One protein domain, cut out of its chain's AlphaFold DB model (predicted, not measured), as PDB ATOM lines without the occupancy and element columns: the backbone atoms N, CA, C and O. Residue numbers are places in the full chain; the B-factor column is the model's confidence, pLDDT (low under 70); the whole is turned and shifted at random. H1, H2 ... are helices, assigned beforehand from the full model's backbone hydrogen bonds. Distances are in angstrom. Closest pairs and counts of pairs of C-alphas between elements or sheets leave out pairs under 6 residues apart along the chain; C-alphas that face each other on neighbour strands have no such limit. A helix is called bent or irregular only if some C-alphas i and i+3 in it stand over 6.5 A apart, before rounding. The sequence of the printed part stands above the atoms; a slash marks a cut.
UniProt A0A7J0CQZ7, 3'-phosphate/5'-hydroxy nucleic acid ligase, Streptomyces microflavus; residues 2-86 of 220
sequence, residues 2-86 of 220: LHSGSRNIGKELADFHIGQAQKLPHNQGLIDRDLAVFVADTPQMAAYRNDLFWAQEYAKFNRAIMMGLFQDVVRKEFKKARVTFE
ATOM      1  N   LEU A   2       0.084 -40.248 -36.518       93.31
ATOM      2  CA  LEU A   2       1.059 -41.297 -36.817       93.31
ATOM      3  C   LEU A   2       1.861 -41.626 -35.553       93.31
ATOM      4  O   LEU A   2       2.507 -40.746 -34.991       93.31
ATOM      5  N   HIS A   3       1.859 -42.893 -35.136       92.75
ATOM      6  CA  HIS A   3       2.627 -43.367 -33.982       92.75
ATOM      7  C   HIS A   3       3.591 -44.471 -34.421       92.75
ATOM      8  O   HIS A   3       3.198 -45.607 -34.666       92.75
ATOM      9  N   SER A   4       4.868 -44.119 -34.555       94.31
ATOM     10  CA  SER A   4       5.938 -45.033 -34.965       94.31
ATOM     11  C   SER A   4       7.268 -44.599 -34.343       94.31
ATOM     12  O   SER A   4       7.427 -43.451 -33.923       94.31
ATOM     13  N   GLY A   5       8.219 -45.526 -34.260       95.19
ATOM     14  CA  GLY A   5       9.538 -45.304 -33.666       95.19
ATOM     15  C   GLY A   5      10.675 -45.641 -34.627       95.19
ATOM     16  O   GLY A   5      10.517 -45.598 -35.847       95.19
ATOM     17  N   SER A   6      11.802 -46.046 -34.052       96.69
ATOM     18  CA  SER A   6      13.023 -46.474 -34.741       96.69
ATOM     19  C   SER A   6      12.959 -47.900 -35.305       96.69
ATOM     20  O   SER A   6      13.981 -48.467 -35.668       96.69
ATOM     21  N   ARG A   7      11.760 -48.494 -35.409       95.19
ATOM     22  CA  ARG A   7      11.553 -49.880 -35.875       95.19
ATOM     23  C   ARG A   7      12.411 -50.866 -35.059       95.19
ATOM     24  O   ARG A   7      12.592 -50.646 -33.866       95.19
ATOM     25  N   ASN A   8      12.884 -51.961 -35.663       96.38
ATOM     26  CA  ASN A   8      13.687 -52.952 -34.942       96.38
ATOM     27  C   ASN A   8      15.111 -52.461 -34.643       96.38
ATOM     28  O   ASN A   8      15.664 -52.834 -33.620       96.38
ATOM     29  N   ILE A   9      15.692 -51.588 -35.478       96.81
ATOM     30  CA  ILE A   9      17.097 -51.184 -35.311       96.81
ATOM     31  C   ILE A   9      17.349 -50.487 -33.968       96.81
ATOM     32  O   ILE A   9      18.339 -50.774 -33.306       96.81
ATOM     33  N   GLY A  10      16.415 -49.654 -33.496       97.12
ATOM     34  CA  GLY A  10      16.545 -49.043 -32.171       97.12
ATOM     35  C   GLY A  10      16.473 -50.049 -31.017       97.12
ATOM     36  O   GLY A  10      17.095 -49.818 -29.986       97.12
ATOM     37  N   LYS A  11      15.750 -51.165 -31.188       96.75
ATOM     38  CA  LYS A  11      15.729 -52.261 -30.210       96.75
ATOM     39  C   LYS A  11      17.074 -52.987 -30.193       96.75
ATOM     40  O   LYS A  11      17.616 -53.182 -29.118       96.75
ATOM     41  N   GLU A  12      17.617 -53.338 -31.357       98.31
ATOM     42  CA  GLU A  12      18.917 -54.022 -31.450       98.31
ATOM     43  C   GLU A  12      20.044 -53.195 -30.810       98.31
ATOM     44  O   GLU A  12      20.833 -53.723 -30.030       98.31
ATOM     45  N   LEU A  13      20.074 -51.883 -31.071       98.00
ATOM     46  CA  LEU A  13      21.033 -50.971 -30.439       98.00
ATOM     47  C   LEU A  13      20.838 -50.902 -28.918       98.00
ATOM     48  O   LEU A  13      21.813 -50.954 -28.170       98.00
ATOM     49  N   ALA A  14      19.590 -50.818 -28.445       96.81
ATOM     50  CA  ALA A  14      19.301 -50.810 -27.013       96.81
ATOM     51  C   ALA A  14      19.749 -52.113 -26.335       96.81
ATOM     52  O   ALA A  14      20.445 -52.054 -25.326       96.81
ATOM     53  N   ASP A  15      19.411 -53.272 -26.903       97.81
ATOM     54  CA  ASP A  15      19.773 -54.584 -26.358       97.81
ATOM     55  C   ASP A  15      21.297 -54.769 -26.321       97.81
ATOM     56  O   ASP A  15      21.842 -55.251 -25.323       97.81
ATOM     57  N   PHE A  16      22.001 -54.327 -27.371       98.25
ATOM     58  CA  PHE A  16      23.461 -54.323 -27.411       98.25
ATOM     59  C   PHE A  16      24.052 -53.519 -26.246       98.25
ATOM     60  O   PHE A  16      24.855 -54.050 -25.473       98.25
ATOM     61  N   HIS A  17      23.631 -52.261 -26.085       98.19
ATOM     62  CA  HIS A  17      24.162 -51.364 -25.054       98.19
ATOM     63  C   HIS A  17      23.766 -51.789 -23.636       98.19
ATOM     64  O   HIS A  17      24.614 -51.774 -22.745       98.19
ATOM     65  N   ILE A  18      22.534 -52.264 -23.421       97.50
ATOM     66  CA  ILE A  18      22.097 -52.847 -22.139       97.50
ATOM     67  C   ILE A  18      22.987 -54.040 -21.773       97.50
ATOM     68  O   ILE A  18      23.474 -54.129 -20.644       97.50
ATOM     69  N   GLY A  19      23.271 -54.925 -22.733       97.44
ATOM     70  CA  GLY A  19      24.146 -56.076 -22.526       97.44
ATOM     71  C   GLY A  19      25.585 -55.701 -22.157       97.44
ATOM     72  O   GLY A  19      26.235 -56.449 -21.423       97.44
ATOM     73  N   GLN A  20      26.090 -54.554 -22.624       97.69
ATOM     74  CA  GLN A  20      27.379 -54.008 -22.183       97.69
ATOM     75  C   GLN A  20      27.277 -53.404 -20.779       97.69
ATOM     76  O   GLN A  20      28.082 -53.744 -19.914       97.69
ATOM     77  N   ALA A  21      26.266 -52.566 -20.527       98.00
ATOM     78  CA  ALA A  21      26.064 -51.905 -19.241       98.00
ATOM     79  C   ALA A  21      25.961 -52.919 -18.092       98.00
ATOM     80  O   ALA A  21      26.637 -52.777 -17.074       98.00
ATOM     81  N   GLN A  22      25.202 -54.001 -18.273       97.44
ATOM     82  CA  GLN A  22      25.001 -55.044 -17.259       97.44
ATOM     83  C   GLN A  22      26.276 -55.805 -16.855       97.44
ATOM     84  O   GLN A  22      26.276 -56.486 -15.829       97.44
ATOM     85  N   LYS A  23      27.352 -55.726 -17.646       96.75
ATOM     86  CA  LYS A  23      28.645 -56.371 -17.354       96.75
ATOM     87  C   LYS A  23      29.615 -55.448 -16.618       96.75
ATOM     88  O   LYS A  23      30.675 -55.902 -16.195       96.75
ATOM     89  N   LEU A  24      29.290 -54.161 -16.482       97.19
ATOM     90  CA  LEU A  24      30.195 -53.190 -15.873       97.19
ATOM     91  C   LEU A  24      30.312 -53.423 -14.359       97.19
ATOM     92  O   LEU A  24      29.299 -53.734 -13.723       97.19
ATOM     93  N   PRO A  25      31.510 -53.248 -13.763       96.81
ATOM     94  CA  PRO A  25      31.738 -53.503 -12.341       96.81
ATOM     95  C   PRO A  25      30.786 -52.743 -11.408       96.81
ATOM     96  O   PRO A  25      30.260 -53.331 -10.470       96.81
ATOM     97  N   HIS A  26      30.497 -51.468 -11.691       96.31
ATOM     98  CA  HIS A  26      29.605 -50.641 -10.862       96.31
ATOM     99  C   HIS A  26      28.124 -51.028 -10.957       96.31
ATOM    100  O   HIS A  26      27.330 -50.584 -10.136       96.31
ATOM    101  N   ASN A  27      27.751 -51.850 -11.939       97.25
ATOM    102  CA  ASN A  27      26.401 -52.393 -12.070       97.25
ATOM    103  C   ASN A  27      26.280 -53.803 -11.460       97.25
ATOM    104  O   ASN A  27      25.200 -54.398 -11.502       97.25
ATOM    105  N   GLN A  28      27.360 -54.363 -10.896       94.81
ATOM    106  CA  GLN A  28      27.293 -55.641 -10.191       94.81
ATOM    107  C   GLN A  28      26.653 -55.426  -8.815       94.81
ATOM    108  O   GLN A  28      27.149 -54.646  -8.008       94.81
ATOM    109  N   GLY A  29      25.535 -56.110  -8.552       92.75
ATOM    110  CA  GLY A  29      24.797 -55.993  -7.288       92.75
ATOM    111  C   GLY A  29      23.608 -55.026  -7.303       92.75
ATOM    112  O   GLY A  29      23.049 -54.747  -6.245       92.75
ATOM    113  N   LEU A  30      23.186 -54.537  -8.474       95.56
ATOM    114  CA  LEU A  30      21.913 -53.822  -8.595       95.56
ATOM    115  C   LEU A  30      20.737 -54.721  -8.185       95.56
ATOM    116  O   LEU A  30      20.711 -55.907  -8.510       95.56
ATOM    117  N   ILE A  31      19.738 -54.127  -7.522       96.12
ATOM    118  CA  ILE A  31      18.492 -54.816  -7.141       96.12
ATOM    119  C   ILE A  31      17.742 -55.375  -8.357       96.12
ATOM    120  O   ILE A  31      17.080 -56.406  -8.268       96.12
ATOM    121  N   ASP A  32      17.882 -54.696  -9.492       95.50
ATOM    122  CA  ASP A  32      17.361 -55.107 -10.783       95.50
ATOM    123  C   ASP A  32      18.434 -54.854 -11.848       95.50
ATOM    124  O   ASP A  32      19.007 -53.764 -11.941       95.50
ATOM    125  N   ARG A  33      18.715 -55.877 -12.658       93.31
ATOM    126  CA  ARG A  33      19.704 -55.801 -13.739       93.31
ATOM    127  C   ARG A  33      19.268 -54.864 -14.863       93.31
ATOM    128  O   ARG A  33      20.125 -54.381 -15.603       93.31
ATOM    129  N   ASP A  34      17.977 -54.580 -14.987       93.50
ATOM    130  CA  ASP A  34      17.441 -53.644 -15.977       93.50
ATOM    131  C   ASP A  34      17.667 -52.170 -15.586       93.50
ATOM    132  O   ASP A  34      17.389 -51.271 -16.378       93.50
ATOM    133  N   LEU A  35      18.228 -51.915 -14.396       96.00
ATOM    134  CA  LEU A  35      18.656 -50.588 -13.936       96.00
ATOM    135  C   LEU A  35      20.135 -50.291 -14.231       96.00
ATOM    136  O   LEU A  35      20.683 -49.335 -13.689       96.00
ATOM    137  N   ALA A  36      20.801 -51.103 -15.056       97.25
ATOM    138  CA  ALA A  36      22.199 -50.885 -15.413       97.25
ATOM    139  C   ALA A  36      22.401 -49.548 -16.150       97.25
ATOM    140  O   ALA A  36      21.662 -49.215 -17.077       97.25
ATOM    141  N   VAL A  37      23.444 -48.806 -15.765       96.69
ATOM    142  CA  VAL A  37      23.754 -47.476 -16.315       96.69
ATOM    143  C   VAL A  37      25.179 -47.382 -16.850       96.69
ATOM    144  O   VAL A  37      26.081 -48.107 -16.417       96.69
ATOM    145  N   PHE A  38      25.406 -46.431 -17.751       97.19
ATOM    146  CA  PHE A  38      26.746 -45.944 -18.061       97.19
ATOM    147  C   PHE A  38      27.071 -44.725 -17.199       97.19
ATOM    148  O   PHE A  38      26.205 -43.888 -16.946       97.19
ATOM    149  N   VAL A  39      28.325 -44.623 -16.762       95.69
ATOM    150  CA  VAL A  39      28.839 -43.419 -16.098       95.69
ATOM    151  C   VAL A  39      29.218 -42.400 -17.172       95.69
ATOM    152  O   VAL A  39      29.718 -42.782 -18.235       95.69
ATOM    153  N   ALA A  40      28.963 -41.117 -16.905       92.81
ATOM    154  CA  ALA A  40      29.360 -40.020 -17.785       92.81
ATOM    155  C   ALA A  40      30.868 -40.054 -18.098       92.81
ATOM    156  O   ALA A  40      31.653 -40.645 -17.358       92.81
ATOM    157  N   ASP A  41      31.252 -39.451 -19.223       93.81
ATOM    158  CA  ASP A  41      32.652 -39.315 -19.654       93.81
ATOM    159  C   ASP A  41      33.421 -40.640 -19.808       93.81
ATOM    160  O   ASP A  41      34.648 -40.690 -19.754       93.81
ATOM    161  N   THR A  42      32.695 -41.734 -20.061       97.44
ATOM    162  CA  THR A  42      33.274 -43.037 -20.409       97.44
ATOM    163  C   THR A  42      33.148 -43.325 -21.911       97.44
ATOM    164  O   THR A  42      32.172 -42.898 -22.540       97.44
ATOM    165  N   PRO A  43      34.067 -44.109 -22.509       97.69
ATOM    166  CA  PRO A  43      33.941 -44.547 -23.901       97.69
ATOM    167  C   PRO A  43      32.623 -45.279 -24.190       97.69
ATOM    168  O   PRO A  43      32.034 -45.113 -25.255       97.69
ATOM    169  N   GLN A  44      32.128 -46.059 -23.227       97.62
ATOM    170  CA  GLN A  44      30.867 -46.787 -23.336       97.62
ATOM    171  C   GLN A  44      29.669 -45.832 -23.376       97.62
ATOM    172  O   GLN A  44      28.784 -46.008 -24.209       97.62
ATOM    173  N   MET A  45      29.665 -44.788 -22.537       97.44
ATOM    174  CA  MET A  45      28.640 -43.745 -22.590       97.44
ATOM    175  C   MET A  45      28.675 -42.990 -23.919       97.44
ATOM    176  O   MET A  45      27.624 -42.744 -24.505       97.44
ATOM    177  N   ALA A  46      29.863 -42.644 -24.419       97.69
ATOM    178  CA  ALA A  46      30.009 -41.973 -25.708       97.69
ATOM    179  C   ALA A  46      29.459 -42.830 -26.864       97.69
ATOM    180  O   ALA A  46      28.687 -42.330 -27.683       97.69
ATOM    181  N   ALA A  47      29.782 -44.128 -26.885       98.19
ATOM    182  CA  ALA A  47      29.262 -45.070 -27.875       98.19
ATOM    183  C   ALA A  47      27.732 -45.213 -27.793       98.19
ATOM    184  O   ALA A  47      27.044 -45.097 -28.805       98.19
ATOM    185  N   TYR A  48      27.185 -45.388 -26.585       97.94
ATOM    186  CA  TYR A  48      25.739 -45.444 -26.364       97.94
ATOM    187  C   TYR A  48      25.033 -44.179 -26.850       97.94
ATOM    188  O   TYR A  48      24.039 -44.263 -27.572       97.94
ATOM    189  N   ARG A  49      25.550 -43.001 -26.486       97.25
ATOM    190  CA  ARG A  49      24.971 -41.714 -26.878       97.25
ATOM    191  C   ARG A  49      24.952 -41.536 -28.391       97.25
ATOM    192  O   ARG A  49      23.929 -41.111 -28.918       97.25
ATOM    193  N   ASN A  50      26.046 -41.871 -29.075       98.00
ATOM    194  CA  ASN A  50      26.119 -41.811 -30.533       98.00
ATOM    195  C   ASN A  50      24.982 -42.616 -31.184       98.00
ATOM    196  O   ASN A  50      24.191 -42.076 -31.959       98.00
ATOM    197  N   ASP A  51      24.853 -43.886 -30.804       98.25
ATOM    198  CA  ASP A  51      23.866 -44.791 -31.394       98.25
ATOM    199  C   ASP A  51      22.431 -44.410 -31.015       98.25
ATOM    200  O   ASP A  51      21.509 -44.512 -31.828       98.25
ATOM    201  N   LEU A  52      22.233 -43.924 -29.787       97.31
ATOM    202  CA  LEU A  52      20.953 -43.425 -29.304       97.31
ATOM    203  C   LEU A  52      20.476 -42.217 -30.113       97.31
ATOM    204  O   LEU A  52      19.330 -42.205 -30.573       97.31
ATOM    205  N   PHE A  53      21.328 -41.204 -30.292       97.50
ATOM    206  CA  PHE A  53      20.964 -40.010 -31.054       97.50
ATOM    207  C   PHE A  53      20.711 -40.348 -32.520       97.50
ATOM    208  O   PHE A  53      19.685 -39.932 -33.062       97.50
ATOM    209  N   TRP A  54      21.537 -41.212 -33.114       98.19
ATOM    210  CA  TRP A  54      21.289 -41.727 -34.458       98.19
ATOM    211  C   TRP A  54      19.926 -42.434 -34.562       98.19
ATOM    212  O   TRP A  54      19.141 -42.164 -35.474       98.19
ATOM    213  N   ALA A  55      19.573 -43.293 -33.599       98.19
ATOM    214  CA  ALA A  55      18.284 -43.987 -33.591       98.19
ATOM    215  C   ALA A  55      17.097 -43.017 -33.432       98.19
ATOM    216  O   ALA A  55      16.023 -43.241 -34.008       98.19
ATOM    217  N   GLN A  56      17.270 -41.930 -32.673       97.44
ATOM    218  CA  GLN A  56      16.275 -40.864 -32.537       97.44
ATOM    219  C   GLN A  56      16.072 -40.104 -33.850       97.44
ATOM    220  O   GLN A  56      14.922 -39.864 -34.237       97.44
ATOM    221  N   GLU A  57      17.152 -39.770 -34.555       97.19
ATOM    222  CA  GLU A  57      17.094 -39.147 -35.877       97.19
ATOM    223  C   GLU A  57      16.440 -40.074 -36.900       97.19
ATOM    224  O   GLU A  57      15.496 -39.669 -37.582       97.19
ATOM    225  N   TYR A  58      16.838 -41.346 -36.934       97.81
ATOM    226  CA  TYR A  58      16.202 -42.359 -37.769       97.81
ATOM    227  C   TYR A  58      14.689 -42.421 -37.513       97.81
ATOM    228  O   TYR A  58      13.892 -42.383 -38.451       97.81
ATOM    229  N   ALA A  59      14.255 -42.450 -36.247       97.38
ATOM    230  CA  ALA A  59      12.833 -42.456 -35.903       97.38
ATOM    231  C   ALA A  59      12.104 -41.188 -36.382       97.38
ATOM    232  O   ALA A  59      10.956 -41.274 -36.831       97.38
ATOM    233  N   LYS A  60      12.748 -40.018 -36.286       96.06
ATOM    234  CA  LYS A  60      12.215 -38.739 -36.776       96.06
ATOM    235  C   LYS A  60      12.024 -38.776 -38.295       96.06
ATOM    236  O   LYS A  60      10.921 -38.490 -38.761       96.06
ATOM    237  N   PHE A  61      13.041 -39.186 -39.052       96.81
ATOM    238  CA  PHE A  61      12.965 -39.292 -40.512       96.81
ATOM    239  C   PHE A  61      11.961 -40.346 -40.969       96.81
ATOM    240  O   PHE A  61      11.153 -40.078 -41.854       96.81
ATOM    241  N   ASN A  62      11.929 -41.503 -40.308       97.25
ATOM    242  CA  ASN A  62      10.944 -42.545 -40.567       97.25
ATOM    243  C   ASN A  62       9.509 -42.000 -40.450       97.25
ATOM    244  O   ASN A  62       8.689 -42.193 -41.348       97.25
ATOM    245  N   ARG A  63       9.204 -41.246 -39.382       96.56
ATOM    246  CA  ARG A  63       7.888 -40.607 -39.231       96.56
ATOM    247  C   ARG A  63       7.626 -39.523 -40.273       96.56
ATOM    248  O   ARG A  63       6.499 -39.436 -40.750       96.56
ATOM    249  N   ALA A  64       8.625 -38.716 -40.626       95.69
ATOM    250  CA  ALA A  64       8.476 -37.676 -41.642       95.69
ATOM    251  C   ALA A  64       8.115 -38.271 -43.014       95.69
ATOM    252  O   ALA A  64       7.161 -37.819 -43.644       95.69
ATOM    253  N   ILE A  65       8.803 -39.342 -43.424       97.19
ATOM    254  CA  ILE A  65       8.523 -40.063 -44.674       97.19
ATOM    255  C   ILE A  65       7.127 -40.690 -44.631       97.19
ATOM    256  O   ILE A  65       6.325 -40.468 -45.533       97.19
ATOM    257  N   MET A  66       6.800 -41.426 -43.563       96.38
ATOM    258  CA  MET A  66       5.472 -42.030 -43.389       96.38
ATOM    259  C   MET A  66       4.347 -40.985 -43.439       96.38
ATOM    260  O   MET A  66       3.307 -41.233 -44.045       96.38
ATOM    261  N   MET A  67       4.549 -39.816 -42.822       96.00
ATOM    262  CA  MET A  67       3.582 -38.721 -42.859       96.00
ATOM    263  C   MET A  67       3.445 -38.138 -44.268       96.00
ATOM    264  O   MET A  67       2.322 -37.925 -44.710       96.00
ATOM    265  N   GLY A  68       4.552 -37.923 -44.985       96.19
ATOM    266  CA  GLY A  68       4.526 -37.456 -46.375       96.19
ATOM    267  C   GLY A  68       3.745 -38.402 -47.288       96.19
ATOM    268  O   GLY A  68       2.798 -37.979 -47.946       96.19
ATOM    269  N   LEU A  69       4.047 -39.704 -47.221       96.88
ATOM    270  CA  LEU A  69       3.326 -40.739 -47.971       96.88
ATOM    271  C   LEU A  69       1.828 -40.750 -47.640       96.88
ATOM    272  O   LEU A  69       0.988 -40.855 -48.533       96.88
ATOM    273  N   PHE A  70       1.476 -40.611 -46.360       95.19
ATOM    274  CA  PHE A  70       0.081 -40.522 -45.940       95.19
ATOM    275  C   PHE A  70      -0.612 -39.280 -46.514       95.19
ATOM    276  O   PHE A  70      -1.720 -39.385 -47.042       95.19
ATOM    277  N   GLN A  71       0.032 -38.111 -46.452       95.69
ATOM    278  CA  GLN A  71      -0.507 -36.875 -47.022       95.69
ATOM    279  C   GLN A  71      -0.740 -37.002 -48.533       95.69
ATOM    280  O   GLN A  71      -1.767 -36.538 -49.026       95.69
ATOM    281  N   ASP A  72       0.158 -37.665 -49.260       95.94
ATOM    282  CA  ASP A  72       0.019 -37.881 -50.704       95.94
ATOM    283  C   ASP A  72      -1.166 -38.784 -51.048       95.94
ATOM    284  O   ASP A  72      -1.937 -38.468 -51.959       95.94
ATOM    285  N   VAL A  73      -1.376 -39.859 -50.281       95.81
ATOM    286  CA  VAL A  73      -2.568 -40.708 -50.418       95.81
ATOM    287  C   VAL A  73      -3.833 -39.890 -50.171       95.81
ATOM    288  O   VAL A  73      -4.745 -39.912 -50.992       95.81
ATOM    289  N   VAL A  74      -3.879 -39.095 -49.098       95.06
ATOM    290  CA  VAL A  74      -5.048 -38.253 -48.798       95.06
ATOM    291  C   VAL A  74      -5.317 -37.251 -49.926       95.06
ATOM    292  O   VAL A  74      -6.455 -37.126 -50.374       95.06
ATOM    293  N   ARG A  75      -4.293 -36.573 -50.460       95.81
ATOM    294  CA  ARG A  75      -4.465 -35.661 -51.608       95.81
ATOM    295  C   ARG A  75      -5.010 -36.389 -52.837       95.81
ATOM    296  O   ARG A  75      -5.858 -35.843 -53.544       95.81
ATOM    297  N   LYS A  76      -4.524 -37.604 -53.105       95.88
ATOM    298  CA  LYS A  76      -4.918 -38.408 -54.268       95.88
ATOM    299  C   LYS A  76      -6.359 -38.907 -54.176       95.88
ATOM    300  O   LYS A  76      -7.069 -38.833 -55.179       95.88
ATOM    301  N   GLU A  77      -6.781 -39.393 -53.016       96.19
ATOM    302  CA  GLU A  77      -8.125 -39.950 -52.830       96.19
ATOM    303  C   GLU A  77      -9.184 -38.844 -52.671       96.19
ATOM    304  O   GLU A  77     -10.309 -38.976 -53.148       96.19
ATOM    305  N   PHE A  78      -8.811 -37.689 -52.107       95.50
ATOM    306  CA  PHE A  78      -9.725 -36.570 -51.840       95.50
ATOM    307  C   PHE A  78      -9.488 -35.349 -52.746       95.50
ATOM    308  O   PHE A  78      -9.674 -34.207 -52.326       95.50
ATOM    309  N   LYS A  79      -9.129 -35.558 -54.023       93.19
ATOM    310  CA  LYS A  79      -8.810 -34.475 -54.986       93.19
ATOM    311  C   LYS A  79      -9.851 -33.354 -55.039       93.19
ATOM    312  O   LYS A  79      -9.497 -32.178 -55.077       93.19
ATOM    313  N   LYS A  80     -11.142 -33.706 -55.029       95.75
ATOM    314  CA  LYS A  80     -12.248 -32.732 -55.108       95.75
ATOM    315  C   LYS A  80     -12.364 -31.851 -53.860       95.75
ATOM    316  O   LYS A  80     -12.864 -30.738 -53.964       95.75
ATOM    317  N   ALA A  81     -11.881 -32.326 -52.712       94.56
ATOM    318  CA  ALA A  81     -11.960 -31.616 -51.439       94.56
ATOM    319  C   ALA A  81     -10.861 -30.553 -51.261       94.56
ATOM    320  O   ALA A  81     -10.906 -29.818 -50.282       94.56
ATOM    321  N   ARG A  82      -9.884 -30.465 -52.184       92.25
ATOM    322  CA  ARG A  82      -8.750 -29.518 -52.118       92.25
ATOM    323  C   ARG A  82      -8.066 -29.526 -50.743       92.25
ATOM    324  O   ARG A  82      -7.884 -28.484 -50.124       92.25
ATOM    325  N   VAL A  83      -7.722 -30.724 -50.269       94.75
ATOM    326  CA  VAL A  83      -7.184 -30.931 -48.920       94.75
ATOM    327  C   VAL A  83      -5.921 -30.100 -48.692       94.75
ATOM    328  O   VAL A  83      -4.949 -30.201 -49.444       94.75
ATOM    329  N   THR A  84      -5.927 -29.330 -47.609       94.19
ATOM    330  CA  THR A  84      -4.760 -28.651 -47.048       94.19
ATOM    331  C   THR A  84      -4.369 -29.306 -45.724       94.19
ATOM    332  O   THR A  84      -5.162 -30.019 -45.107       94.19
ATOM    333  N   PHE A  85      -3.125 -29.095 -45.298       93.62
ATOM    334  CA  PHE A  85      -2.617 -29.602 -44.025       93.62
ATOM    335  C   PHE A  85      -2.098 -28.439 -43.192       93.62
ATOM    336  O   PHE A  85      -1.364 -27.589 -43.695       93.62
ATOM    337  N   GLU A  86      -2.477 -28.430 -41.923       91.88
ATOM    338  CA  GLU A  86      -1.916 -27.534 -40.918       91.88
ATOM    339  C   GLU A  86      -0.480 -27.940 -40.536       91.88
ATOM    340  O   GLU A  86      -0.022 -29.033 -40.906       91.88
TER     341      GLU A  86
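This is residues 2 to 86 of the 220 residues of the protein "3'-phosphate/5'-hydroxy nucleic acid ligase" of Streptomyces microflavus (UniProt A0A7J0CQZ7). A long helical hairpin of unequal arms: the short H1 lies side by side with part of the much longer H2, which runs on well past it. The looped link, residues 22 to 42, is at one end; at the other, residues 76 to 82 stick out and the tail folds back. The printed part has 85 residues with two named helices, H1 then H2, no named strand, and is all helix. It is an extended rod, 65 by 24 by 19 A, with a radius of gyration of the C-alphas of 19.8 A.

H1, residues 7 to 21, begins at C-alpha 7 (11.553, -49.880, -35.875) and is 22.2 A long. It is neither bent nor irregular, but only just: C-alphas 7 and 10 are 6.3 A apart. H2, residues 43 to 77, is 51.3 A long and ends at C-alpha 77 (-8.125, -39.950, -52.830).

H1 and H2 form a helical hairpin, at a shallow tilt of 12 degrees, opposite ways. H2 touches H1 with residues 48 to 59 alone; the closest C-alphas, of Gly 10 and Ala 55, are 5.5 A apart. Every O i to N i+4 pair is within hydrogen-bond range in H2, and 10 of 11 in H1.

The C-alphas farthest apart, of Gly 29 and Lys 80, are 64.8 A apart. The link from H1 to H2, 21 residues, is long. The printed part has no cut, and no printed residue is under 70 in pLDDT.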